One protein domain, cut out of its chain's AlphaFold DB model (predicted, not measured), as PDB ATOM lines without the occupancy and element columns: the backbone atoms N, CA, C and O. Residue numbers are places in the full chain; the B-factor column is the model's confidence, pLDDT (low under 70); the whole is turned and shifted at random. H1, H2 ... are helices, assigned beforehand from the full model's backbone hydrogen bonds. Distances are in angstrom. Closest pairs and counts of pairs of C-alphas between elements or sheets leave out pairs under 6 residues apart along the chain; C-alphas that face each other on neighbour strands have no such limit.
ATOM      1  N   THR A   2     196.954 187.058 200.634       62.62
ATOM      2  CA  THR A   2     196.376 188.153 201.444       62.62
ATOM      3  C   THR A   2     197.112 188.433 202.762       62.62
ATOM      4  O   THR A   2     197.207 189.588 203.159       62.62
ATOM      5  N   GLU A   3     197.684 187.419 203.418       69.38
ATOM      6  CA  GLU A   3     198.534 187.607 204.612       69.38
ATOM      7  C   GLU A   3     199.858 188.327 204.303       69.38
ATOM      8  O   GLU A   3     200.315 189.150 205.091       69.38
ATOM      9  N   LEU A   4     200.442 188.079 203.124       65.38
ATOM     10  CA  LEU A   4     201.701 188.697 202.696       65.38
ATOM     11  C   LEU A   4     201.523 190.202 202.439       65.38
ATOM     12  O   LEU A   4     202.347 191.009 202.852       65.38
ATOM     13  N   ILE A   5     200.398 190.580 201.824       74.06
ATOM     14  CA  ILE A   5     200.023 191.975 201.540       74.06
ATOM     15  C   ILE A   5     199.731 192.760 202.832       74.06
ATOM     16  O   ILE A   5     199.919 193.975 202.871       74.06
ATOM     17  N   LYS A   6     199.308 192.082 203.907       82.00
ATOM     18  CA  LYS A   6     199.103 192.696 205.231       82.00
ATOM     19  C   LYS A   6     200.403 192.883 206.017       82.00
ATOM     20  O   LYS A   6     200.407 193.604 207.012       82.00
ATOM     21  N   ASN A   7     201.498 192.253 205.594       86.19
ATOM     22  CA  ASN A   7     202.770 192.343 206.289       86.19
ATOM     23  C   ASN A   7     203.467 193.678 205.972       86.19
ATOM     24  O   ASN A   7     203.913 193.926 204.855       86.19
ATOM     25  N   THR A   8     203.617 194.545 206.971       86.50
ATOM     26  CA  THR A   8     204.283 195.847 206.810       86.50
ATOM     27  C   THR A   8     205.764 195.714 206.434       86.50
ATOM     28  O   THR A   8     206.291 196.560 205.713       86.50
ATOM     29  N   LEU A   9     206.439 194.637 206.855       84.62
ATOM     30  CA  LEU A   9     207.838 194.377 206.497       84.62
ATOM     31  C   LEU A   9     208.001 194.060 205.006       84.62
ATOM     32  O   LEU A   9     209.025 194.414 204.428       84.62
ATOM     33  N   PHE A  10     206.991 193.448 204.377       80.75
ATOM     34  CA  PHE A  10     206.979 193.211 202.931       80.75
ATOM     35  C   PHE A  10     207.001 194.539 202.164       80.75
ATOM     36  O   PHE A  10     207.853 194.742 201.302       80.75
ATOM     37  N   TRP A  11     206.142 195.489 202.543       85.31
ATOM     38  CA  TRP A  11     206.122 196.817 201.927       85.31
ATOM     39  C   TRP A  11     207.391 197.615 202.208       85.31
ATOM     40  O   TRP A  11     207.920 198.236 201.296       85.31
ATOM     41  N   TYR A  12     207.933 197.539 203.426       81.88
ATOM     42  CA  TYR A  12     209.216 198.164 203.748       81.88
ATOM     43  C   TYR A  12     210.359 197.608 202.885       81.88
ATOM     44  O   TYR A  12     211.181 198.370 202.371       81.88
ATOM     45  N   ALA A  13     210.394 196.289 202.675       76.44
ATOM     46  CA  ALA A  13     211.359 195.651 201.788       76.44
ATOM     47  C   ALA A  13     211.183 196.113 200.334       76.44
ATOM     48  O   ALA A  13     212.172 196.474 199.704       76.44
ATOM     49  N   ILE A  14     209.948 196.195 199.826       75.75
ATOM     50  CA  ILE A  14     209.666 196.728 198.483       75.75
ATOM     51  C   ILE A  14     210.098 198.189 198.358       75.75
ATOM     52  O   ILE A  14     210.762 198.542 197.386       75.75
ATOM     53  N   THR A  15     209.782 199.045 199.332       78.38
ATOM     54  CA  THR A  15     210.215 200.448 199.329       78.38
ATOM     55  C   THR A  15     211.735 200.549 199.303       78.38
ATOM     56  O   THR A  15     212.287 201.342 198.543       78.38
ATOM     57  N   ARG A  16     212.430 199.715 200.081       74.31
ATOM     58  CA  ARG A  16     213.892 199.669 200.094       74.31
ATOM     59  C   ARG A  16     214.469 199.167 198.768       74.31
ATOM     60  O   ARG A  16     215.434 199.747 198.286       74.31
ATOM     61  N   ILE A  17     213.880 198.133 198.162       73.19
ATOM     62  CA  ILE A  17     214.272 197.638 196.832       73.19
ATOM     63  C   ILE A  17     214.089 198.745 195.792       73.19
ATOM     64  O   ILE A  17     215.029 199.043 195.060       73.19
ATOM     65  N   LYS A  18     212.933 199.418 195.785       71.75
ATOM     66  CA  LYS A  18     212.668 200.563 194.907       71.75
ATOM     67  C   LYS A  18     213.728 201.655 195.080       71.75
ATOM     68  O   LYS A  18     214.299 202.082 194.087       71.75
ATOM     69  N   MET A  19     214.052 202.036 196.319       69.44
ATOM     70  CA  MET A  19     215.071 203.063 196.594       69.44
ATOM     71  C   MET A  19     216.460 202.722 196.037       69.44
ATOM     72  O   MET A  19     217.229 203.632 195.745       69.44
ATOM     73  N   HIS A  20     216.801 201.438 195.900       69.31
ATOM     74  CA  HIS A  20     218.077 201.014 195.318       69.31
ATOM     75  C   HIS A  20     218.011 200.826 193.796       69.31
ATOM     76  O   HIS A  20     218.984 201.135 193.110       69.31
ATOM     77  N   LEU A  21     216.887 200.334 193.267       69.81
ATOM     78  CA  LEU A  21     216.720 200.077 191.835       69.81
ATOM     79  C   LEU A  21     216.448 201.344 191.032       69.81
ATOM     80  O   LEU A  21     216.910 201.444 189.905       69.81
ATOM     81  N   GLU A  22     215.736 202.316 191.592       70.88
ATOM     82  CA  GLU A  22     215.352 203.540 190.883       70.88
ATOM     83  C   GLU A  22     216.573 204.372 190.428       70.88
ATOM     84  O   GLU A  22     216.668 204.660 189.233       70.88
ATOM     85  N   PRO A  23     217.583 204.653 191.279       68.12
ATOM     86  CA  PRO A  23     218.840 205.273 190.848       68.12
ATOM     87  C   PRO A  23     219.574 204.498 189.748       68.12
ATOM     88  O   PRO A  23     220.197 205.099 188.872       68.12
ATOM     89  N   LEU A  24     219.523 203.165 189.809       64.75
ATOM     90  CA  LEU A  24     220.235 202.284 188.889       64.75
ATOM     91  C   LEU A  24     219.534 202.186 187.532       64.75
ATOM     92  O   LEU A  24     220.205 202.235 186.509       64.75
ATOM     93  N   ALA A  25     218.207 202.075 187.518       66.12
ATOM     94  CA  ALA A  25     217.406 202.089 186.299       66.12
ATOM     95  C   ALA A  25     217.580 203.420 185.561       66.12
ATOM     96  O   ALA A  25     217.778 203.450 184.351       66.12
ATOM     97  N   PHE A  26     217.609 204.518 186.314       66.25
ATOM     98  CA  PHE A  26     217.874 205.846 185.779       66.25
ATOM     99  C   PHE A  26     219.278 205.958 185.175       66.25
ATOM    100  O   PHE A  26     219.445 206.466 184.071       66.25
ATOM    101  N   ALA A  27     220.290 205.446 185.877       68.00
ATOM    102  CA  ALA A  27     221.652 205.382 185.367       68.00
ATOM    103  C   ALA A  27     221.756 204.527 184.097       68.00
ATOM    104  O   ALA A  27     222.391 204.948 183.135       68.00
ATOM    105  N   ALA A  28     221.123 203.351 184.088       65.94
ATOM    106  CA  ALA A  28     221.096 202.459 182.937       65.94
ATOM    107  C   ALA A  28     220.506 203.178 181.723       65.94
ATOM    108  O   ALA A  28     221.201 203.271 180.718       65.94
ATOM    109  N   ASN A  29     219.328 203.795 181.868       66.06
ATOM    110  CA  ASN A  29     218.691 204.534 180.780       66.06
ATOM    111  C   ASN A  29     219.603 205.657 180.242       66.06
ATOM    112  O   ASN A  29     219.981 205.668 179.075       66.06
ATOM    113  N   VAL A  30     220.103 206.527 181.127       66.50
ATOM    114  CA  VAL A  30     221.011 207.629 180.755       66.50
ATOM    115  C   VAL A  30     222.276 207.141 180.031       66.50
ATOM    116  O   VAL A  30     222.825 207.846 179.184       66.50
ATOM    117  N   THR A  31     222.774 205.952 180.373       64.88
ATOM    118  CA  THR A  31     223.985 205.383 179.751       64.88
ATOM    119  C   THR A  31     223.743 204.526 178.516       64.88
ATOM    120  O   THR A  31     224.695 204.239 177.785       64.88
ATOM    121  N   GLN A  32     222.491 204.141 178.280       63.59
ATOM    122  CA  GLN A  32     222.028 203.440 177.084       63.59
ATOM    123  C   GLN A  32     221.508 204.409 176.018       63.59
ATOM    124  O   GLN A  32     221.460 204.049 174.844       63.59
ATOM    125  N   ALA A  33     221.188 205.646 176.402       63.09
ATOM    126  CA  ALA A  33     220.798 206.698 175.480       63.09
ATOM    127  C   ALA A  33     221.838 206.902 174.366       63.09
ATOM    128  O   ALA A  33     223.048 206.959 174.614       63.09
ATOM    129  N   MET A  34     221.355 207.088 173.134       55.22
ATOM    130  CA  MET A  34     222.175 207.235 171.920       55.22
ATOM    131  C   MET A  34     223.190 208.395 172.001       55.22
ATOM    132  O   MET A  34     224.212 208.394 171.318       55.22
ATOM    133  N   ILE A  35     222.932 209.368 172.874       59.19
ATOM    134  CA  ILE A  35     223.746 210.565 173.127       59.19
ATOM    135  C   ILE A  35     224.543 210.496 174.440       59.19
ATOM    136  O   ILE A  35     224.956 211.532 174.966       59.19
ATOM    137  N   CYS A  36     224.779 209.302 174.992       65.31
ATOM    138  CA  CYS A  36     225.579 209.168 176.205       65.31
ATOM    139  C   CYS A  36     227.035 209.616 175.976       65.31
ATOM    140  O   CYS A  36     227.839 208.942 175.328       65.31
ATOM    141  N   THR A  37     227.382 210.764 176.550       69.50
ATOM    142  CA  THR A  37     228.730 211.330 176.533       69.50
ATOM    143  C   THR A  37     229.511 210.965 177.801       69.50
ATOM    144  O   THR A  37     228.946 210.648 178.850       69.50
ATOM    145  N   VAL A  38     230.842 211.014 177.734       73.12
ATOM    146  CA  VAL A  38     231.739 210.637 178.847       73.12
ATOM    147  C   VAL A  38     231.490 211.454 180.119       73.12
ATOM    148  O   VAL A  38     231.545 210.914 181.224       73.12
ATOM    149  N   ASP A  39     231.180 212.741 179.988       69.06
ATOM    150  CA  ASP A  39     230.811 213.603 181.112       69.06
ATOM    151  C   ASP A  39     229.505 213.146 181.773       69.06
ATOM    152  O   ASP A  39     229.420 213.112 183.000       69.06
ATOM    153  N   THR A  40     228.528 212.703 180.980       74.12
ATOM    154  CA  THR A  40     227.279 212.117 181.482       74.12
ATOM    155  C   THR A  40     227.549 210.839 182.280       74.12
ATOM    156  O   THR A  40     227.006 210.669 183.371       74.12
ATOM    157  N   VAL A  41     228.463 209.980 181.817       73.94
ATOM    158  CA  VAL A  41     228.879 208.785 182.572       73.94
ATOM    159  C   VAL A  41     229.558 209.142 183.892       73.94
ATOM    160  O   VAL A  41     229.260 208.517 184.912       73.94
ATOM    161  N   LEU A  42     230.437 210.150 183.914       78.19
ATOM    162  CA  LEU A  42     231.084 210.577 185.157       78.19
ATOM    163  C   LEU A  42     230.055 211.093 186.176       78.19
ATOM    164  O   LEU A  42     230.133 210.750 187.358       78.19
ATOM    165  N   LEU A  43     229.060 211.860 185.718       75.19
ATOM    166  CA  LEU A  43     227.954 212.324 186.563       75.19
ATOM    167  C   LEU A  43     227.158 211.148 187.144       75.19
ATOM    168  O   LEU A  43     226.870 211.134 188.342       75.19
ATOM    169  N   THR A  44     226.871 210.133 186.327       74.31
ATOM    170  CA  THR A  44     226.188 208.906 186.755       74.31
ATOM    171  C   THR A  44     227.004 208.116 187.780       74.31
ATOM    172  O   THR A  44     226.463 207.663 188.790       74.31
ATOM    173  N   PHE A  45     228.318 207.972 187.577       74.69
ATOM    174  CA  PHE A  45     229.187 207.307 188.549       74.69
ATOM    175  C   PHE A  45     229.210 208.037 189.886       74.69
ATOM    176  O   PHE A  45     229.187 207.383 190.931       74.69
ATOM    177  N   GLY A  46     229.242 209.371 189.857       72.62
ATOM    178  CA  GLY A  46     229.183 210.180 191.062       72.62
ATOM    179  C   GLY A  46     227.862 209.968 191.799       72.62
ATOM    180  O   GLY A  46     227.873 209.657 192.989       72.62
ATOM    181  N   PHE A  47     226.737 210.052 191.083       71.44
ATOM    182  CA  PHE A  47     225.402 209.857 191.654       71.44
ATOM    183  C   PHE A  47     225.247 208.486 192.325       71.44
ATOM    184  O   PHE A  47     224.722 208.382 193.431       71.44
ATOM    185  N   LEU A  48     225.774 207.436 191.692       72.00
ATOM    186  CA  LEU A  48     225.777 206.080 192.240       72.00
ATOM    187  C   LEU A  48     226.928 205.814 193.232       72.00
ATOM    188  O   LEU A  48     226.995 204.731 193.813       72.00
ATOM    189  N   SER A  49     227.836 206.777 193.433       71.12
ATOM    190  CA  SER A  49     229.025 206.669 194.294       71.12
ATOM    191  C   SER A  49     229.882 205.416 194.022       71.12
ATOM    192  O   SER A  49     230.332 204.733 194.945       71.12
ATOM    193  N   ILE A  50     230.128 205.089 192.745       75.94
ATOM    194  CA  ILE A  50     230.810 203.844 192.333       75.94
ATOM    195  C   ILE A  50     232.344 203.979 192.401       75.94
ATOM    196  O   ILE A  50     233.052 203.958 191.392       75.94
ATOM    197  N   GLU A  51     232.883 204.043 193.617       76.69
ATOM    198  CA  GLU A  51     234.316 204.278 193.859       76.69
ATOM    199  C   GLU A  51     235.224 203.179 193.277       76.69
ATOM    200  O   GLU A  51     236.273 203.455 192.699       76.69
ATOM    201  N   ARG A  52     234.810 201.906 193.368       70.88
ATOM    202  CA  ARG A  52     235.627 200.773 192.887       70.88
ATOM    203  C   ARG A  52     235.908 200.824 191.389       70.88
ATOM    204  O   ARG A  52     236.972 200.387 190.963       70.88
ATOM    205  N   ARG A  53     234.942 201.284 190.591       70.81
ATOM    206  CA  ARG A  53     235.094 201.355 189.131       70.81
ATOM    207  C   ARG A  53     235.815 202.625 188.737       70.81
ATOM    208  O   ARG A  53     236.761 202.553 187.966       70.81
ATOM    209  N   TRP A  54     235.462 203.736 189.376       81.50
ATOM    210  CA  TRP A  54     236.169 205.003 189.242       81.50
ATOM    211  C   TRP A  54     237.684 204.878 189.459       81.50
ATOM    212  O   TRP A  54     238.468 205.435 188.698       81.50
ATOM    213  N   ALA A  55     238.108 204.086 190.447       77.56
ATOM    214  CA  ALA A  55     239.520 203.838 190.726       77.56
ATOM    215  C   ALA A  55     240.277 203.093 189.607       77.56
ATOM    216  O   ALA A  55     241.502 203.179 189.552       77.56
ATOM    217  N   LYS A  56     239.569 202.347 188.747       75.88
ATOM    218  CA  LYS A  56     240.144 201.571 187.632       75.88
ATOM    219  C   LYS A  56     240.034 202.283 186.280       75.88
ATOM    220  O   LYS A  56     240.656 201.845 185.317       75.88
ATOM    221  N   CYS A  57     239.223 203.334 186.193       77.19
ATOM    222  CA  CYS A  57     239.000 204.090 184.967       77.19
ATOM    223  C   CYS A  57     240.152 205.056 184.667       77.19
ATOM    224  O   CYS A  57     240.872 205.492 185.565       77.19
ATOM    225  N   ASP A  58     240.265 205.456 183.400       81.44
ATOM    226  CA  ASP A  58     241.115 206.572 182.982       81.44
ATOM    227  C   ASP A  58     240.474 207.904 183.407       81.44
ATOM    228  O   ASP A  58     239.784 208.570 182.632       81.44
ATOM    229  N   GLN A  59     240.640 208.240 184.693       86.25
ATOM    230  CA  GLN A  59     240.005 209.386 185.356       86.25
ATOM    231  C   GLN A  59     240.228 210.702 184.604       86.25
ATOM    232  O   GLN A  59     239.336 211.546 184.562       86.25
ATOM    233  N   GLU A  60     241.397 210.853 183.982       88.56
ATOM    234  CA  GLU A  60     241.817 212.045 183.248       88.56
ATOM    235  C   GLU A  60     240.887 212.353 182.067       88.56
ATOM    236  O   GLU A  60     240.490 213.506 181.902       88.56
ATOM    237  N   ILE A  61     240.447 211.336 181.311       87.56
ATOM    238  CA  ILE A  61     239.472 211.521 180.217       87.56
ATOM    239  C   ILE A  61     238.131 211.995 180.770       87.56
ATOM    240  O   ILE A  61     237.539 212.933 180.239       87.56
ATOM    241  N   PHE A  62     237.642 211.350 181.832       86.88
ATOM    242  CA  PHE A  62     236.339 211.670 182.414       86.88
ATOM    243  C   PHE A  62     236.309 213.083 182.996       86.88
ATOM    244  O   PHE A  62     235.361 213.834 182.762       86.88
ATOM    245  N   ILE A  63     237.367 213.461 183.715       88.94
ATOM    246  CA  ILE A  63     237.536 214.812 184.248       88.94
ATOM    247  C   ILE A  63     237.592 215.803 183.083       88.94
ATOM    248  O   ILE A  63     236.784 216.729 183.047       88.94
ATOM    249  N   ALA A  64     238.456 215.580 182.088       90.81
ATOM    250  CA  ALA A  64     238.582 216.474 180.939       90.81
ATOM    251  C   ALA A  64     237.270 216.637 180.155       90.81
ATOM    252  O   ALA A  64     236.953 217.751 179.749       90.81
ATOM    253  N   ALA A  65     236.468 215.580 179.998       89.25
ATOM    254  CA  ALA A  65     235.167 215.654 179.331       89.25
ATOM    255  C   ALA A  65     234.204 216.623 180.038       89.25
ATOM    256  O   ALA A  65     233.576 217.457 179.385       89.25
ATOM    257  N   VAL A  66     234.133 216.575 181.373       86.75
ATOM    258  CA  VAL A  66     233.326 217.526 182.157       86.75
ATOM    259  C   VAL A  66     233.876 218.948 182.024       86.75
ATOM    260  O   VAL A  66     233.105 219.893 181.864       86.75
ATOM    261  N   MET A  67     235.200 219.101 182.057       88.81
ATOM    262  CA  MET A  67     235.864 220.405 181.970       88.81
ATOM    263  C   MET A  67     235.700 221.086 180.621       88.81
ATOM    264  O   MET A  67     235.548 222.301 180.557       88.81
ATOM    265  N   ILE A  68     235.754 220.302 179.553       90.25
ATOM    266  CA  ILE A  68     235.570 220.751 178.180       90.25
ATOM    267  C   ILE A  68     234.087 220.956 177.881       90.25
ATOM    268  O   ILE A  68     233.747 221.669 176.939       90.25
ATOM    269  N   ASN A  69     233.162 220.406 178.665       86.88
ATOM    270  CA  ASN A  69     231.754 220.701 178.460       86.88
ATOM    271  C   ASN A  69     231.482 222.202 178.735       86.88
ATOM    272  O   ASN A  69     231.614 222.662 179.875       86.88
ATOM    273  N   PRO A  70     231.047 222.987 177.728       85.38
ATOM    274  CA  PRO A  70     230.874 224.434 177.860       85.38
ATOM    275  C   PRO A  70     229.759 224.842 178.830       85.38
ATOM    276  O   PRO A  70     229.685 226.006 179.241       85.38
ATOM    277  N   PHE A  71     228.894 223.904 179.218       81.81
ATOM    278  CA  PHE A  71     227.849 224.132 180.206       81.81
ATOM    279  C   PHE A  71     228.400 224.134 181.637       81.81
ATOM    280  O   PHE A  71     227.907 224.912 182.463       81.81
ATOM    281  N   TYR A  72     229.434 223.326 181.903       81.00
ATOM    282  CA  TYR A  72     230.009 223.115 183.235       81.00
ATOM    283  C   TYR A  72     231.344 223.842 183.425       81.00
ATOM    284  O   TYR A  72     231.522 224.555 184.420       81.00
ATOM    285  N   LYS A  73     232.258 223.708 182.457       83.69
ATOM    286  CA  LYS A  73     233.642 224.185 182.531       83.69
ATOM    287  C   LYS A  73     234.359 223.662 183.786       83.69
ATOM    288  O   LYS A  73     234.204 222.509 184.173       83.69
ATOM    289  N   THR A  74     235.111 224.519 184.468       83.38
ATOM    290  CA  THR A  74     235.813 224.220 185.725       83.38
ATOM    291  C   THR A  74     234.933 224.329 186.967       83.38
ATOM    292  O   THR A  74     235.369 223.935 188.046       83.38
ATOM    293  N   THR A  75     233.701 224.842 186.844       79.62
ATOM    294  CA  THR A  75     232.784 225.048 187.982       79.62
ATOM    295  C   THR A  75     232.669 223.808 188.880       79.62
ATOM    296  O   THR A  75     232.832 223.960 190.097       79.62
ATOM    297  N   PRO A  76     232.493 222.593 188.314       74.12
ATOM    298  CA  PRO A  76     232.522 221.334 189.051       74.12
ATOM    299  C   PRO A  76     233.675 221.131 190.023       74.12
ATOM    300  O   PRO A  76     233.489 220.619 191.121       74.12
ATOM    301  N   PHE A  77     234.866 221.537 189.604       81.69
ATOM    302  CA  PHE A  77     236.124 221.152 190.229       81.69
ATOM    303  C   PHE A  77     236.776 222.311 190.980       81.69
ATOM    304  O   PHE A  77     237.888 222.185 191.477       81.69
ATOM    305  N   SER A  78     236.062 223.430 191.126       79.75
ATOM    306  CA  SER A  78     236.545 224.662 191.762       79.75
ATOM    307  C   SER A  78     237.084 224.493 193.190       79.75
ATOM    308  O   SER A  78     237.875 225.315 193.644       79.75
ATOM    309  N   ARG A  79     236.675 223.439 193.909       81.06
ATOM    310  CA  ARG A  79     237.134 223.140 195.279       81.06
ATOM    311  C   ARG A  79     238.342 222.204 195.338       81.06
ATOM    312  O   ARG A  79     238.882 221.976 196.418       81.06
ATOM    313  N   ILE A  80     238.758 221.658 194.202       85.31
ATOM    314  CA  ILE A  80     239.803 220.646 194.113       85.31
ATOM    315  C   ILE A  80     241.105 221.357 193.770       85.31
ATOM    316  O   ILE A  80     241.335 221.771 192.638       85.31
ATOM    317  N   SER A  81     241.970 221.511 194.767       85.25
ATOM    318  CA  SER A  81     243.229 222.258 194.648       85.25
ATOM    319  C   SER A  81     244.191 221.684 193.599       85.25
ATOM    320  O   SER A  81     244.968 222.432 193.000       85.25
ATOM    321  N   SER A  82     244.120 220.374 193.344       86.62
ATOM    322  CA  SER A  82     244.884 219.700 192.292       86.62
ATOM    323  C   SER A  82     244.354 219.965 190.882       86.62
ATOM    324  O   SER A  82     245.096 219.745 189.934       86.62
ATOM    325  N   LEU A  83     243.127 220.468 190.720       87.81
ATOM    326  CA  LEU A  83     242.537 220.857 189.432       87.81
ATOM    327  C   LEU A  83     242.560 222.383 189.263       87.81
ATOM    328  O   LEU A  83     241.571 223.013 188.897       87.81
ATOM    329  N   ASN A  84     243.710 222.989 189.562       88.75
ATOM    330  CA  ASN A  84     243.978 224.392 189.255       88.75
ATOM    331  C   ASN A  84     244.339 224.578 187.770       88.75
ATOM    332  O   ASN A  84     244.648 223.610 187.079       88.75
ATOM    333  N   ASN A  85     244.349 225.825 187.290       88.81
ATOM    334  CA  ASN A  85     244.595 226.127 185.877       88.81
ATOM    335  C   ASN A  85     245.889 225.496 185.338       88.81
ATOM    336  O   ASN A  85     245.854 224.913 184.265       88.81
ATOM    337  N   ALA A  86     247.002 225.521 186.077       90.31
ATOM    338  CA  ALA A  86     248.255 224.935 185.593       90.31
ATOM    339  C   ALA A  86     248.126 223.420 185.359       90.31
ATOM    340  O   ALA A  86     248.458 222.921 184.288       90.31
ATOM    341  N   ASN A  87     247.559 222.696 186.324       91.44
ATOM    342  CA  ASN A  87     247.366 221.252 186.195       91.44
ATOM    343  C   ASN A  87     246.320 220.895 185.130       91.44
ATOM    344  O   ASN A  87     246.427 219.852 184.494       91.44
ATOM    345  N   ILE A  88     245.324 221.757 184.915       91.81
ATOM    346  CA  ILE A  88     244.351 221.612 183.827       91.81
ATOM    347  C   ILE A  88     245.040 221.734 182.469       91.81
ATOM    348  O   ILE A  88     244.772 220.931 181.580       91.81
ATOM    349  N   HIS A  89     245.919 222.721 182.306       93.00
ATOM    350  CA  HIS A  89     246.694 222.888 181.081       93.00
ATOM    351  C   HIS A  89     247.541 221.646 180.807       93.00
ATOM    352  O   HIS A  89     247.376 221.022 179.762       93.00
ATOM    353  N   THR A  90     248.332 221.203 181.789       94.06
ATOM    354  CA  THR A  90     249.147 219.986 181.665       94.06
ATOM    355  C   THR A  90     248.302 218.752 181.343       94.06
ATOM    356  O   THR A  90     248.670 217.964 180.475       94.06
ATOM    357  N   LEU A  91     247.143 218.589 181.992       94.25
ATOM    358  CA  LEU A  91     246.202 217.509 181.697       94.25
ATOM    359  C   LEU A  91     245.768 217.535 180.225       94.25
ATOM    360  O   LEU A  91     245.831 216.513 179.544       94.25
ATOM    361  N   LEU A  92     245.316 218.690 179.730       94.56
ATOM    362  CA  LEU A  92     244.803 218.818 178.367       94.56
ATOM    363  C   LEU A  92     245.903 218.670 177.311       94.56
ATOM    364  O   LEU A  92     245.654 218.049 176.280       94.56
ATOM    365  N   GLU A  93     247.112 219.162 177.576       94.56
ATOM    366  CA  GLU A  93     248.288 218.939 176.728       94.56
ATOM    367  C   GLU A  93     248.654 217.454 176.662       94.56
ATOM    368  O   GLU A  93     248.809 216.902 175.574       94.56
ATOM    369  N   CYS A  94     248.715 216.768 177.808       93.31
ATOM    370  CA  CYS A  94     249.000 215.335 177.843       93.31
ATOM    371  C   CYS A  94     247.928 214.518 177.116       93.31
ATOM    372  O   CYS A  94     248.264 213.584 176.384       93.31
ATOM    373  N   LEU A  95     246.648 214.871 177.264       92.69
ATOM    374  CA  LEU A  95     245.566 214.234 176.515       92.69
ATOM    375  C   LEU A  95     245.678 214.508 175.013       92.69
ATOM    376  O   LEU A  95     245.487 213.582 174.226       92.69
ATOM    377  N   TYR A  96     246.034 215.730 174.613       94.25
ATOM    378  CA  TYR A  96     246.291 216.065 173.214       94.25
ATOM    379  C   TYR A  96     247.397 215.180 172.635       94.25
ATOM    380  O   TYR A  96     247.159 214.456 171.666       94.25
ATOM    381  N   THR A  97     248.570 215.157 173.275       92.19
ATOM    382  CA  THR A  97     249.700 214.330 172.836       92.19
ATOM    383  C   THR A  97     249.330 212.857 172.780       92.19
ATOM    384  O   THR A  97     249.695 212.154 171.841       92.19
ATOM    385  N   ARG A  98     248.549 212.377 173.750       91.06
ATOM    386  CA  ARG A  98     248.119 210.981 173.806       91.06
ATOM    387  C   ARG A  98     247.171 210.599 172.670       91.06
ATOM    388  O   ARG A  98     247.323 209.516 172.113       91.06
ATOM    389  N   PHE A  99     246.200 211.446 172.330       89.38
ATOM    390  CA  PHE A  99     245.224 211.140 171.277       89.38
ATOM    391  C   PHE A  99     245.779 211.354 169.869       89.38
ATOM    392  O   PHE A  99     245.504 210.551 168.977       89.38
ATOM    393  N   PHE A 100     246.578 212.403 169.668       90.31
ATOM    394  CA  PHE A 100     247.073 212.787 168.344       90.31
ATOM    395  C   PHE A 100     248.504 212.322 168.057       90.31
ATOM    396  O   PHE A 100     248.965 212.452 166.926       90.31
ATOM    397  N   GLN A 101     249.188 211.737 169.048       91.00
ATOM    398  CA  GLN A 101     250.560 211.221 168.938       91.00
ATOM    399  C   GLN A 101     251.564 212.290 168.468       91.00
ATOM    400  O   GLN A 101     252.567 211.981 167.826       91.00
ATOM    401  N   CYS A 102     251.287 213.557 168.783       91.81
ATOM    402  CA  CYS A 102     252.124 214.707 168.470       91.81
ATOM    403  C   CYS A 102     251.987 215.780 169.551       91.81
ATOM    404  O   CYS A 102     250.956 215.866 170.216       91.81
ATOM    405  N   ASP A 103     253.018 216.604 169.719       93.56
ATOM    406  CA  ASP A 103     252.960 217.699 170.683       93.56
ATOM    407  C   ASP A 103     251.902 218.739 170.274       93.56
ATOM    408  O   ASP A 103     251.728 219.010 169.075       93.56
ATOM    409  N   PRO A 104     251.181 219.329 171.246       93.94
ATOM    410  CA  PRO A 104     250.225 220.379 170.956       93.94
ATOM    411  C   PRO A 104     250.931 221.574 170.298       93.94
ATOM    412  O   PRO A 104     252.045 221.942 170.679       93.94
ATOM    413  N   PRO A 105     250.302 222.206 169.294       94.25
ATOM    414  CA  PRO A 105     250.874 223.384 168.658       94.25
ATOM    415  C   PRO A 105     250.963 224.554 169.656       94.25
ATOM    416  O   PRO A 105     250.142 224.629 170.568       94.25
ATOM    417  N   PRO A 106     251.866 225.534 169.450       91.50
ATOM    418  CA  PRO A 106     252.085 226.630 170.405       91.50
ATOM    419  C   PRO A 106     250.832 227.449 170.744       91.50
ATOM    420  O   PRO A 106     250.723 227.998 171.830       91.50
ATOM    421  N   THR A 107     249.865 227.517 169.825       92.88
ATOM    422  CA  THR A 107     248.595 228.233 170.024       92.88
ATOM    423  C   THR A 107     247.615 227.505 170.945       92.88
ATOM    424  O   THR A 107     246.573 228.060 171.279       92.88
ATOM    425  N   PHE A 108     247.872 226.238 171.282       94.50
ATOM    426  CA  PHE A 108     246.962 225.416 172.078       94.50
ATOM    427  C   PHE A 108     246.825 225.948 173.508       94.50
ATOM    428  O   PHE A 108     245.705 226.072 173.998       94.50
ATOM    429  N   ASP A 109     247.932 226.336 174.141       92.81
ATOM    430  CA  ASP A 109     247.940 226.876 175.506       92.81
ATOM    431  C   ASP A 109     247.104 228.164 175.623       92.81
ATOM    432  O   ASP A 109     246.228 228.287 176.487       92.81
ATOM    433  N   ASP A 110     247.271 229.082 174.663       92.31
ATOM    434  CA  ASP A 110     246.467 230.303 174.563       92.31
ATOM    435  C   ASP A 110     244.970 229.986 174.401       92.31
ATOM    436  O   ASP A 110     244.115 230.630 175.016       92.31
ATOM    437  N   GLN A 111     244.628 228.969 173.602       92.81
ATOM    438  CA  GLN A 111     243.240 228.537 173.398       92.81
ATOM    439  C   GLN A 111     242.630 227.947 174.671       92.81
ATOM    440  O   GLN A 111     241.493 228.287 175.008       92.81
ATOM    441  N   VAL A 112     243.377 227.118 175.409       93.12
ATOM    442  CA  VAL A 112     242.939 226.592 176.709       93.12
ATOM    443  C   VAL A 112     242.710 227.749 177.685       93.12
ATOM    444  O   VAL A 112     241.634 227.838 178.282       93.12
ATOM    445  N   THR A 113     243.648 228.698 177.778       92.06
ATOM    446  CA  THR A 113     243.503 229.899 178.618       92.06
ATOM    447  C   THR A 113     242.239 230.675 178.250       92.06
ATOM    448  O   THR A 113     241.414 230.998 179.114       92.06
ATOM    449  N   HIS A 114     242.040 230.960 176.961       91.38
ATOM    450  CA  HIS A 114     240.861 231.675 176.486       91.38
ATOM    451  C   HIS A 114     239.565 230.930 176.823       91.38
ATOM    452  O   HIS A 114     238.602 231.555 177.275       91.38
ATOM    453  N   TYR A 115     239.537 229.606 176.678       91.12
ATOM    454  CA  TYR A 115     238.374 228.792 177.012       91.12
ATOM    455  C   TYR A 115     238.021 228.847 178.507       91.12
ATOM    456  O   TYR A 115     236.866 229.144 178.866       91.12
ATOM    457  N   LEU A 116     239.016 228.607 179.370       89.19
ATOM    458  CA  LEU A 116     238.855 228.557 180.827       89.19
ATOM    459  C   LEU A 116     238.382 229.899 181.384       89.19
ATOM    460  O   LEU A 116     237.470 229.946 182.210       89.19
ATOM    461  N   HIS A 117     238.942 230.996 180.880       87.62
ATOM    462  CA  HIS A 117     238.573 232.344 181.304       87.62
ATOM    463  C   HIS A 117     237.353 232.916 180.563       87.62
ATOM    464  O   HIS A 117     236.888 234.004 180.900       87.62
ATOM    465  N   GLY A 118     236.809 232.208 179.565       84.62
ATOM    466  CA  GLY A 118     235.707 232.715 178.738       84.62
ATOM    467  C   GLY A 118     236.082 233.983 177.964       84.62
ATOM    468  O   GLY A 118     235.267 234.897 177.825       84.62
ATOM    469  N   MET A 119     237.327 234.056 177.506       83.94
ATOM    470  CA  MET A 119     237.888 235.172 176.750       83.94
ATOM    471  C   MET A 119     237.967 234.851 175.256       83.94
ATOM    472  O   MET A 119     237.720 233.723 174.831       83.94
ATOM    473  N   GLY A 120     238.314 235.871 174.465       78.69
ATOM    474  CA  GLY A 120     238.589 235.734 173.038       78.69
ATOM    475  C   GLY A 120     237.449 235.062 172.280       78.69
ATOM    476  O   GLY A 120     236.280 235.437 172.425       78.69
ATOM    477  N   GLU A 121     237.812 234.038 171.513       71.88
ATOM    478  CA  GLU A 121     236.884 233.214 170.750       71.88
ATOM    479  C   GLU A 121     235.995 232.334 171.631       71.88
ATOM    480  O   GLU A 121     235.104 231.727 171.106       71.88
ATOM    481  N   PHE A 122     236.127 232.244 172.953       79.88
ATOM    482  CA  PHE A 122     235.205 231.416 173.757       79.88
ATOM    483  C   PHE A 122     234.196 232.238 174.569       79.88
ATOM    484  O   PHE A 122     233.379 231.685 175.312       79.88
ATOM    485  N   LYS A 123     234.208 233.569 174.412       77.06
ATOM    486  CA  LYS A 123     233.335 234.498 175.147       77.06
ATOM    487  C   LYS A 123     231.853 234.305 174.828       77.06
ATOM    488  O   LYS A 123     231.000 234.484 175.695       77.06
ATOM    489  N   THR A 124     231.540 233.966 173.580       73.12
ATOM    490  CA  THR A 124     230.163 233.830 173.092       73.12
ATOM    491  C   THR A 124     229.685 232.385 173.034       73.12
ATOM    492  O   THR A 124     228.600 232.169 172.498       73.12
ATOM    493  N   LEU A 125     230.432 231.405 173.577       73.25
ATOM    494  CA  LEU A 125     229.959 230.018 173.623       73.25
ATOM    495  C   LEU A 125     228.609 229.963 174.338       73.25
ATOM    496  O   LEU A 125     228.505 230.144 175.555       73.25
ATOM    497  N   ARG A 126     227.551 229.767 173.551       62.88
ATOM    498  CA  ARG A 126     226.184 229.832 174.045       62.88
ATOM    499  C   ARG A 126     225.842 228.524 174.734       62.88
ATOM    500  O   ARG A 126     225.939 227.455 174.145       62.88
ATOM    501  N   LYS A 127     225.310 228.634 175.951       66.38
ATOM    502  CA  LYS A 127     224.704 227.512 176.687       66.38
ATOM    503  C   LYS A 127     223.346 227.065 176.118       66.38
ATOM    504  O   LYS A 127     222.641 226.313 176.773       66.38
ATOM    505  N   SER A 128     222.939 227.592 174.961       58.47
ATOM    506  CA  SER A 128     221.607 227.375 174.385       58.47
ATOM    507  C   SER A 128     221.525 226.159 173.470       58.47
ATOM    508  O   SER A 128     220.434 225.842 173.012       58.47
ATOM    509  N   ALA A 129     222.654 225.530 173.136       64.56
ATOM    510  CA  ALA A 129     222.630 224.342 172.299       64.56
ATOM    511  C   ALA A 129     222.203 223.118 173.124       64.56
ATOM    512  O   ALA A 129     222.548 223.043 174.306       64.56
ATOM    513  N   PRO A 130     221.490 222.159 172.516       65.56
ATOM    514  CA  PRO A 130     221.078 220.944 173.198       65.56
ATOM    515  C   PRO A 130     222.306 220.156 173.682       65.56
ATOM    516  O   PRO A 130     222.478 219.940 174.876       65.56
ATOM    517  N   ASN A 131     223.220 219.754 172.804       74.81
ATOM    518  CA  ASN A 131     224.367 218.927 173.195       74.81
ATOM    519  C   ASN A 131     225.693 219.725 173.160       74.81
ATOM    520  O   ASN A 131     225.809 220.691 172.401       74.81
ATOM    521  N   PRO A 132     226.706 219.361 173.972       79.06
ATOM    522  CA  PRO A 132     227.968 220.103 174.029       79.06
ATOM    523  C   PRO A 132     228.767 220.010 172.719       79.06
ATOM    524  O   PRO A 132     229.456 220.961 172.363       79.06
ATOM    525  N   LEU A 133     228.633 218.911 171.969       80.94
ATOM    526  CA  LEU A 133     229.280 218.724 170.664       80.94
ATOM    527  C   LEU A 133     228.818 219.753 169.629       80.94
ATOM    528  O   LEU A 133     229.648 220.388 168.984       80.94
ATOM    529  N   SER A 134     227.514 220.009 169.553       81.38
ATOM    530  CA  SER A 134     226.925 220.984 168.633       81.38
ATOM    531  C   SER A 134     227.401 222.404 168.916       81.38
ATOM    532  O   SER A 134     227.480 223.217 167.998       81.38
ATOM    533  N   VAL A 135     227.769 222.722 170.164       83.75
ATOM    534  CA  VAL A 135     228.385 224.017 170.480       83.75
ATOM    535  C   VAL A 135     229.713 224.160 169.743       83.75
ATOM    536  O   VAL A 135     229.982 225.225 169.200       83.75
ATOM    537  N   TYR A 136     230.510 223.090 169.691       84.69
ATOM    538  CA  TYR A 136     231.815 223.065 169.031       84.69
ATOM    539  C   TYR A 136     231.730 222.912 167.514       84.69
ATOM    540  O   TYR A 136     232.510 223.546 166.803       84.69
ATOM    541  N   ASP A 137     230.768 222.140 167.003       78.62
ATOM    542  CA  ASP A 137     230.529 222.029 165.559       78.62
ATOM    543  C   ASP A 137     230.141 223.392 164.964       78.62
ATOM    544  O   ASP A 137     230.678 223.800 163.936       78.62
ATOM    545  N   ASN A 138     229.296 224.150 165.669       73.88
ATOM    546  CA  ASN A 138     228.883 225.495 165.259       73.88
ATOM    547  C   ASN A 138     229.948 226.576 165.504       73.88
ATOM    548  O   ASN A 138     229.766 227.718 165.084       73.88
ATOM    549  N   TYR A 139     231.040 226.244 166.199       71.94
ATOM    550  CA  TYR A 139     232.118 227.185 166.508       71.94
ATOM    551  C   TYR A 139     233.200 227.256 165.420       71.94
ATOM    552  O   TYR A 139     234.113 228.073 165.503       71.94
ATOM    553  N   SER A 140     233.100 226.415 164.387       66.44
ATOM    554  CA  SER A 140     234.010 226.436 163.240       66.44
ATOM    555  C   SER A 140     233.495 227.403 162.167       66.44
ATOM    556  O   SER A 140     232.346 227.306 161.736       66.44
ATOM    557  N   PHE A 141     234.335 228.335 161.703       63.38
ATOM    558  CA  PHE A 141     234.005 229.177 160.546       63.38
ATOM    559  C   PHE A 141     234.052 228.349 159.255       63.38
ATOM    560  O   PHE A 141     234.937 227.509 159.086       63.38
ATOM    561  N   SER A 142     233.126 228.592 158.322       64.56
ATOM    562  CA  SER A 142     233.086 227.858 157.053       64.56
ATOM    563  C   SER A 142     234.414 227.987 156.292       64.56
ATOM    564  O   SER A 142     234.892 229.082 156.004       64.56
ATOM    565  N   GLY A 143     235.027 226.842 155.982       67.94
ATOM    566  CA  GLY A 143     236.288 226.763 155.235       67.94
ATOM    567  C   GLY A 143     237.570 226.931 156.060       67.94
ATOM    568  O   GLY A 143     238.648 226.797 155.488       67.94
ATOM    569  N   GLN A 144     237.490 227.181 157.372       76.88
ATOM    570  CA  GLN A 144     238.657 227.159 158.260       76.88
ATOM    571  C   GLN A 144     238.750 225.813 158.993       76.88
ATOM    572  O   GLN A 144     237.719 225.275 159.409       76.88
ATOM    573  N   PRO A 145     239.957 225.246 159.167       80.88
ATOM    574  CA  PRO A 145     240.118 224.066 159.999       80.88
ATOM    575  C   PRO A 145     239.765 224.401 161.460       80.88
ATOM    576  O   PRO A 145     240.043 225.513 161.919       80.88
ATOM    577  N   PRO A 146     239.164 223.459 162.207       85.25
ATOM    578  CA  PRO A 146     238.904 223.643 163.631       85.25
ATOM    579  C   PRO A 146     240.211 223.905 164.386       85.25
ATOM    580  O   PRO A 146     241.258 223.339 164.060       85.25
ATOM    581  N   THR A 147     240.145 224.746 165.418       89.88
ATOM    582  CA  THR A 147     241.314 225.014 166.257       89.88
ATOM    583  C   THR A 147     241.757 223.739 166.991       89.88
ATOM    584  O   THR A 147     240.927 222.865 167.260       89.88
ATOM    585  N   PRO A 148     243.047 223.603 167.345       92.81
ATOM    586  CA  PRO A 148     243.563 222.476 168.124       92.81
ATOM    587  C   PRO A 148     242.756 222.168 169.395       92.81
ATOM    588  O   PRO A 148     242.462 221.004 169.673       92.81
ATOM    589  N   PHE A 149     242.317 223.197 170.128       92.88
ATOM    590  CA  PHE A 149     241.427 223.015 171.277       92.88
ATOM    591  C   PHE A 149     240.064 222.434 170.881       92.88
ATOM    592  O   PHE A 149     239.606 221.473 171.496       92.88
ATOM    593  N   ILE A 150     239.420 222.968 169.835       90.38
ATOM    594  CA  ILE A 150     238.129 222.459 169.343       90.38
ATOM    595  C   ILE A 150     238.264 221.014 168.846       90.38
ATOM    596  O   ILE A 150     237.372 220.201 169.082       90.38
ATOM    597  N   LEU A 151     239.378 220.665 168.198       91.44
ATOM    598  CA  LEU A 151     239.679 219.296 167.774       91.44
ATOM    599  C   LEU A 151     239.743 218.333 168.961       91.44
ATOM    600  O   LEU A 151     239.066 217.304 168.943       91.44
ATOM    601  N   LEU A 152     240.505 218.683 170.001       92.62
ATOM    602  CA  LEU A 152     240.574 217.893 171.229       92.62
ATOM    603  C   LEU A 152     239.202 217.786 171.898       92.62
ATOM    604  O   LEU A 152     238.803 216.699 172.311       92.62
ATOM    605  N   ALA A 153     238.467 218.897 171.973       90.69
ATOM    606  CA  ALA A 153     237.159 218.943 172.603       90.69
ATOM    607  C   ALA A 153     236.157 218.021 171.912       90.69
ATOM    608  O   ALA A 153     235.500 217.210 172.568       90.69
ATOM    609  N   ARG A 154     236.088 218.097 170.579       88.31
ATOM    610  CA  ARG A 154     235.252 217.209 169.769       88.31
ATOM    611  C   ARG A 154     235.668 215.765 169.972       88.31
ATOM    612  O   ARG A 154     234.791 214.953 170.235       88.31
ATOM    613  N   HIS A 155     236.966 215.456 169.924       88.81
ATOM    614  CA  HIS A 155     237.468 214.097 170.131       88.81
ATOM    615  C   HIS A 155     237.049 213.543 171.499       88.81
ATOM    616  O   HIS A 155     236.382 212.519 171.556       88.81
ATOM    617  N   ILE A 156     237.338 214.250 172.596       88.25
ATOM    618  CA  ILE A 156     237.002 213.801 173.958       88.25
ATOM    619  C   ILE A 156     235.491 213.613 174.142       88.25
ATOM    620  O   ILE A 156     235.071 212.649 174.776       88.25
ATOM    621  N   LEU A 157     234.669 214.505 173.585       83.25
ATOM    622  CA  LEU A 157     233.211 214.425 173.706       83.25
ATOM    623  C   LEU A 157     232.569 213.394 172.756       83.25
ATOM    624  O   LEU A 157     231.458 212.951 173.035       83.25
ATOM    625  N   THR A 158     233.238 213.013 171.658       79.94
ATOM    626  CA  THR A 158     232.790 211.936 170.746       79.94
ATOM    627  C   THR A 158     233.354 210.571 171.093       79.94
ATOM    628  O   THR A 158     232.838 209.579 170.578       79.94
ATOM    629  N   VAL A 159     234.376 210.482 171.953       71.19
ATOM    630  CA  VAL A 159     234.744 209.213 172.583       71.19
ATOM    631  C   VAL A 159     233.498 208.742 173.317       71.19
ATOM    632  O   VAL A 159     233.155 209.243 174.381       71.19
ATOM    633  N   THR A 160     232.759 207.824 172.704       53.66
ATOM    634  CA  THR A 160     231.600 207.230 173.342       53.66
ATOM    635  C   THR A 160     232.117 206.426 174.513       53.66
ATOM    636  O   THR A 160     233.139 205.735 174.434       53.66
ATOM    637  N   ALA A 161     231.400 206.483 175.624       51.69
ATOM    638  CA  ALA A 161     231.714 205.666 176.776       51.69
ATOM    639  C   ALA A 161     231.335 204.194 176.512       51.69
ATOM    640  O   ALA A 161     230.800 203.542 177.391       51.69
ATOM    641  N   ASN A 162     231.580 203.641 175.318       45.78
ATOM    642  CA  ASN A 162     231.185 202.279 174.950       45.78
ATOM    643  C   ASN A 162     231.867 201.230 175.842       45.78
ATOM    644  O   ASN A 162     231.276 200.196 176.136       45.78
ATOM    645  N   SER A 163     233.054 201.523 176.384       43.84
ATOM    646  CA  SER A 163     233.662 200.686 177.425       43.84
ATOM    647  C   SER A 163     232.944 200.785 178.782       43.84
ATOM    648  O   SER A 163     232.895 199.789 179.504       43.84
ATOM    649  N   ALA A 164     232.339 201.936 179.114       40.78
ATOM    650  CA  ALA A 164     231.504 202.137 180.306       40.78
ATOM    651  C   ALA A 164     230.068 201.603 180.129       40.78
ATOM    652  O   ALA A 164     229.480 201.095 181.080       40.78
ATOM    653  N   SER A 165     229.529 201.674 178.909       45.34
ATOM    654  CA  SER A 165     228.209 201.178 178.518       45.34
ATOM    655  C   SER A 165     228.183 199.646 178.584       45.34
ATOM    656  O   SER A 165     227.314 199.091 179.247       45.34
ATOM    657  N   THR A 257     249.164 212.388 185.118       77.56
ATOM    658  CA  THR A 257     249.527 213.757 185.502       77.56
ATOM    659  C   THR A 257     248.841 214.188 186.792       77.56
ATOM    660  O   THR A 257     249.354 215.040 187.516       77.56
ATOM    661  N   LEU A 258     247.700 213.572 187.108       82.56
ATOM    662  CA  LEU A 258     246.915 213.874 188.295       82.56
ATOM    663  C   LEU A 258     247.059 212.797 189.383       82.56
ATOM    664  O   LEU A 258     247.205 211.604 189.093       82.56
ATOM    665  N   PRO A 259     246.973 213.186 190.673       85.56
ATOM    666  CA  PRO A 259     246.774 212.209 191.731       85.56
ATOM    667  C   PRO A 259     245.455 211.464 191.501       85.56
ATOM    668  O   PRO A 259     244.544 211.970 190.853       85.56
ATOM    669  N   GLN A 260     245.338 210.259 192.058       85.31
ATOM    670  CA  GLN A 260     244.068 209.542 192.035       85.31
ATOM    671  C   GLN A 260     243.064 210.295 192.912       85.31
ATOM    672  O   GLN A 260     243.274 210.418 194.119       85.31
ATOM    673  N   ILE A 261     241.997 210.808 192.304       85.69
ATOM    674  CA  ILE A 261     240.957 211.577 192.996       85.69
ATOM    675  C   ILE A 261     239.824 210.614 193.335       85.69
ATOM    676  O   ILE A 261     239.487 209.761 192.513       85.69
ATOM    677  N   LYS A 262     239.226 210.717 194.524       86.00
ATOM    678  CA  LYS A 262     238.030 209.924 194.855       86.00
ATOM    679  C   LYS A 262     236.796 210.514 194.197       86.00
ATOM    680  O   LYS A 262     236.679 211.731 194.084       86.00
ATOM    681  N   ILE A 263     235.812 209.691 193.836       80.94
ATOM    682  CA  ILE A 263     234.625 210.221 193.150       80.94
ATOM    683  C   ILE A 263     233.812 211.167 194.041       80.94
ATOM    684  O   ILE A 263     233.206 212.122 193.568       80.94
ATOM    685  N   GLN A 264     233.869 210.937 195.353       78.56
ATOM    686  CA  GLN A 264     233.234 211.776 196.370       78.56
ATOM    687  C   GLN A 264     233.902 213.150 196.511       78.56
ATOM    688  O   GLN A 264     233.271 214.093 196.971       78.56
ATOM    689  N   GLU A 265     235.173 213.274 196.122       82.50
ATOM    690  CA  GLU A 265     235.893 214.551 196.129       82.50
ATOM    691  C   GLU A 265     235.568 215.381 194.877       82.50
ATOM    692  O   GLU A 265     235.675 216.606 194.915       82.50
ATOM    693  N   LEU A 266     235.126 214.729 193.790       77.75
ATOM    694  CA  LEU A 266     234.718 215.382 192.540       77.75
ATOM    695  C   LEU A 266     233.346 216.053 192.622       77.75
ATOM    696  O   LEU A 266     233.121 217.067 191.963       77.75
ATOM    697  N   PHE A 267     232.430 215.492 193.412       72.62
ATOM    698  CA  PHE A 267     231.029 215.891 193.413       72.62
ATOM    699  C   PHE A 267     230.515 216.203 194.818       72.62
ATOM    700  O   PHE A 267     230.458 215.340 195.691       72.62
ATOM    701  N   ASP A 268     230.051 217.439 195.016       67.69
ATOM    702  CA  ASP A 268     229.349 217.851 196.233       67.69
ATOM    703  C   ASP A 268     227.841 217.592 196.091       67.69
ATOM    704  O   ASP A 268     227.066 218.498 195.786       67.69
ATOM    705  N   PHE A 269     227.400 216.354 196.312       61.59
ATOM    706  CA  PHE A 269     225.971 216.010 196.248       61.59
ATOM    707  C   PHE A 269     225.118 216.654 197.354       61.59
ATOM    708  O   PHE A 269     223.892 216.587 197.285       61.59
ATOM    709  N   GLY A 270     225.732 217.313 198.347       58.53
ATOM    710  CA  GLY A 270     225.025 218.171 199.299       58.53
ATOM    711  C   GLY A 270     224.575 219.502 198.683       58.53
ATOM    712  O   GLY A 270     223.683 220.165 199.212       58.53
ATOM    713  N   ASN A 271     225.153 219.883 197.543       64.62
ATOM    714  CA  ASN A 271     224.781 221.061 196.778       64.62
ATOM    715  C   ASN A 271     223.763 220.694 195.684       64.62
ATOM    716  O   ASN A 271     224.058 219.931 194.760       64.62
ATOM    717  N   GLY A 272     222.576 221.309 195.738       63.84
ATOM    718  CA  GLY A 272     221.497 221.104 194.760       63.84
ATOM    719  C   GLY A 272     221.866 221.437 193.305       63.84
ATOM    720  O   GLY A 272     221.130 221.098 192.381       63.84
ATOM    721  N   HIS A 273     223.017 222.076 193.077       67.62
ATOM    722  CA  HIS A 273     223.574 222.283 191.746       67.62
ATOM    723  C   HIS A 273     223.774 220.966 190.981       67.62
ATOM    724  O   HIS A 273     223.399 220.868 189.812       67.62
ATOM    725  N   TRP A 274     224.319 219.945 191.648       65.31
ATOM    726  CA  TRP A 274     224.680 218.679 191.014       65.31
ATOM    727  C   TRP A 274     223.478 217.790 190.738       65.31
ATOM    728  O   TRP A 274     223.332 217.278 189.628       65.31
ATOM    729  N   SER A 275     222.567 217.692 191.705       64.38
ATOM    730  CA  SER A 275     221.286 217.022 191.498       64.38
ATOM    731  C   SER A 275     220.480 217.706 190.390       64.38
ATOM    732  O   SER A 275     219.935 217.027 189.528       64.38
ATOM    733  N   GLY A 276     220.487 219.042 190.320       67.12
ATOM    734  CA  GLY A 276     219.815 219.793 189.260       67.12
ATOM    735  C   GLY A 276     220.436 219.640 187.864       67.12
ATOM    736  O   GLY A 276     219.719 219.729 186.866       67.12
ATOM    737  N   ILE A 277     221.751 219.433 187.750       67.94
ATOM    738  CA  ILE A 277     222.399 219.088 186.472       67.94
ATOM    739  C   ILE A 277     221.992 217.674 186.052       67.94
ATOM    740  O   ILE A 277     221.473 217.494 184.953       67.94
ATOM    741  N   TYR A 278     222.144 216.700 186.948       65.56
ATOM    742  CA  TYR A 278     221.847 215.297 186.669       65.56
ATOM    743  C   TYR A 278     220.375 215.069 186.304       65.56
ATOM    744  O   TYR A 278     220.070 214.456 185.282       65.56
ATOM    745  N   SER A 279     219.445 215.656 187.065       67.25
ATOM    746  CA  SER A 279     218.014 215.581 186.759       67.25
ATOM    747  C   SER A 279     217.661 216.190 185.402       67.25
ATOM    748  O   SER A 279     216.714 215.731 184.776       67.25
ATOM    749  N   ARG A 280     218.387 217.212 184.929       69.62
ATOM    750  CA  ARG A 280     218.148 217.799 183.599       69.62
ATOM    751  C   ARG A 280     218.652 216.905 182.475       69.62
ATOM    752  O   ARG A 280     217.931 216.730 181.501       69.62
ATOM    753  N   VAL A 281     219.854 216.346 182.621       65.62
ATOM    754  CA  VAL A 281     220.445 215.438 181.624       65.62
ATOM    755  C   VAL A 281     219.546 214.225 181.406       65.62
ATOM    756  O   VAL A 281     219.246 213.864 180.276       65.62
ATOM    757  N   ALA A 282     219.042 213.651 182.487       63.41
ATOM    758  CA  ALA A 282     218.240 212.447 182.399       63.41
ATOM    759  C   ALA A 282     216.779 212.665 182.009       63.41
ATOM    760  O   ALA A 282     216.234 211.843 181.286       63.41
ATOM    761  N   LYS A 283     216.150 213.772 182.434       65.38
ATOM    762  CA  LYS A 283     214.823 214.139 181.911       65.38
ATOM    763  C   LYS A 283     214.866 214.278 180.400       65.38
ATOM    764  O   LYS A 283     214.037 213.712 179.716       65.38
ATOM    765  N   ARG A 284     215.896 214.951 179.895       64.44
ATOM    766  CA  ARG A 284     216.061 215.119 178.461       64.44
ATOM    767  C   ARG A 284     216.328 213.804 177.728       64.44
ATOM    768  O   ARG A 284     215.784 213.609 176.657       64.44
ATOM    769  N   SER A 285     217.135 212.916 178.309       62.91
ATOM    770  CA  SER A 285     217.327 211.564 177.770       62.91
ATOM    771  C   SER A 285     216.006 210.803 177.653       62.91
ATOM    772  O   SER A 285     215.802 210.104 176.672       62.91
ATOM    773  N   PHE A 286     215.134 210.936 178.653       61.72
ATOM    774  CA  PHE A 286     213.825 210.294 178.668       61.72
ATOM    775  C   PHE A 286     212.853 210.929 177.664       61.72
ATOM    776  O   PHE A 286     212.169 210.206 176.955       61.72
ATOM    777  N   ASP A 287     212.813 212.262 177.577       64.88
ATOM    778  CA  ASP A 287     211.955 212.978 176.624       64.88
ATOM    779  C   ASP A 287     212.332 212.625 175.169       64.88
ATOM    780  O   ASP A 287     211.460 212.345 174.358       64.88
ATOM    781  N   GLU A 288     213.631 212.552 174.849       63.28
ATOM    782  CA  GLU A 288     214.107 212.165 173.511       63.28
ATOM    783  C   GLU A 288     213.836 210.681 173.183       63.28
ATOM    784  O   GLU A 288     213.599 210.334 172.028       63.28
ATOM    785  N   GLU A 289     213.869 209.795 174.185       59.41
ATOM    786  CA  GLU A 289     213.473 208.390 174.037       59.41
ATOM    787  C   GLU A 289     211.961 208.265 173.791       59.41
ATOM    788  O   GLU A 289     211.541 207.492 172.933       59.41
ATOM    789  N   LEU A 290     211.147 209.063 174.487       66.88
ATOM    790  CA  LEU A 290     209.698 209.103 174.297       66.88
ATOM    791  C   LEU A 290     209.319 209.622 172.900       66.88
ATOM    792  O   LEU A 290     208.499 208.996 172.237       66.88
ATOM    793  N   ASP A 291     209.979 210.682 172.419       65.25
ATOM    794  CA  ASP A 291     209.794 211.206 171.056       65.25
ATOM    795  C   ASP A 291     210.113 210.145 169.978       65.25
ATOM    796  O   ASP A 291     209.491 210.116 168.917       65.25
ATOM    797  N   LEU A 292     211.086 209.260 170.235       58.12
ATOM    798  CA  LEU A 292     211.416 208.152 169.335       58.12
ATOM    799  C   LEU A 292     210.318 207.080 169.319       58.12
ATOM    800  O   LEU A 292     210.022 206.545 168.254       58.12
ATOM    801  N   TYR A 293     209.728 206.762 170.475       62.28
ATOM    802  CA  TYR A 293     208.599 205.831 170.551       62.28
ATOM    803  C   TYR A 293     207.362 206.388 169.842       62.28
ATOM    804  O   TYR A 293     206.764 205.666 169.052       62.28
ATOM    805  N   ASP A 294     207.053 207.674 170.020       69.75
ATOM    806  CA  ASP A 294     205.955 208.337 169.306       69.75
ATOM    807  C   ASP A 294     206.163 208.305 167.777       69.75
ATOM    808  O   ASP A 294     205.208 208.145 167.018       69.75
ATOM    809  N   LEU A 295     207.413 208.424 167.307       67.69
ATOM    810  CA  LEU A 295     207.753 208.320 165.885       67.69
ATOM    811  C   LEU A 295     207.623 206.884 165.350       67.69
ATOM    812  O   LEU A 295     207.144 206.692 164.237       67.69
TER     813      LEU A 295
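This is residues 2 to 165 and 257 to 295 of the 320 residues of an uncharacterized protein of Paxillus rubicundulus Ve08.2h10 (UniProt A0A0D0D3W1). A compact body of crossed helices has a long helical arm sticking out at one end, residues 2 to 19, made of H1 and the first part of H2. H3, H5 and H9 make the core; H6 packs on H5, H7 and H8 pack on H9, and H12 crosses the inner part of H2, its last residues 290 to 295 also sticking out. The printed part has 203 residues with twelve named helices, H1 to H12 in chain order, and no named strand; the class is all helix. The whole is only just compact, close to loose, with a radius of gyration of the C-alphas of 19.6 A, and elongated, spanning 74 by 44 by 29 A.

H1 is residues 2 to 6, with C-alpha 2 at (196.376, 188.153, 201.444). H2, residues 8 to 32, is 35.4 A long with a kink of 28 degrees near residue 21. H3 is residues 38 to 47, H4 51 to 54 and H5 59 to 68. H6, residues 85 to 100, is 22.2 A long, starting at (244.595, 226.127, 185.877). H7 is residues 107 to 117, H8 132 to 137, H9 148 to 158, H10 162 to 165 and H11 263 to 266. H12, residues 272 to 295, is 34.4 A long and ends at (207.753, 208.320, 165.885).

H3 is the hub, touching five helices. H2 and H3 form a hairpin at a shallow tilt of 15 degrees, opposite ways, closest at C-alphas 27 and 44, 5.9 A. H3 touches H5, C-alphas 39 and 66 at 4.8 A, only just about perpendicular at 70.4 degrees. H12 touches H2 about perpendicular at 75 degrees, C-alphas 30 and 282 at 5.8 A. H11 touches H3, C-alphas 46 and 263 at 5.8 A, and only just touches H4, with 3 pairs within 8 A. H5 touches H9 at a steep tilt of 66 degrees, C-alphas 65 and 156 at 6.0 A. H6 touches H5, C-alphas 64 and 92 at 7.1 A. H9 touches H7, C-alphas 108 and 148 at 6.0 A, and H8, C-alphas 133 and 154 at 6.2 A. H1 and H10 touch no helix. Every O i to N i+4 pair is within hydrogen-bond range in H1, H3, H5, H6, H7, H9 and H12, against 19 of 21 in H2 and 1 of 2 in H8; H4, H10 and H11 are too short for such a pair.

C-alphas 3 and 106 are farthest apart, 74.6 A. Residues 166 to 256 are not printed, and C-alphas 165 and 257 are 25.7 A apart across this cut. H5 to H6 and H7 to H8 are long links. Mean pLDDT of the printed part is 77.2; 65 residues are under 70, among them 268 to 295.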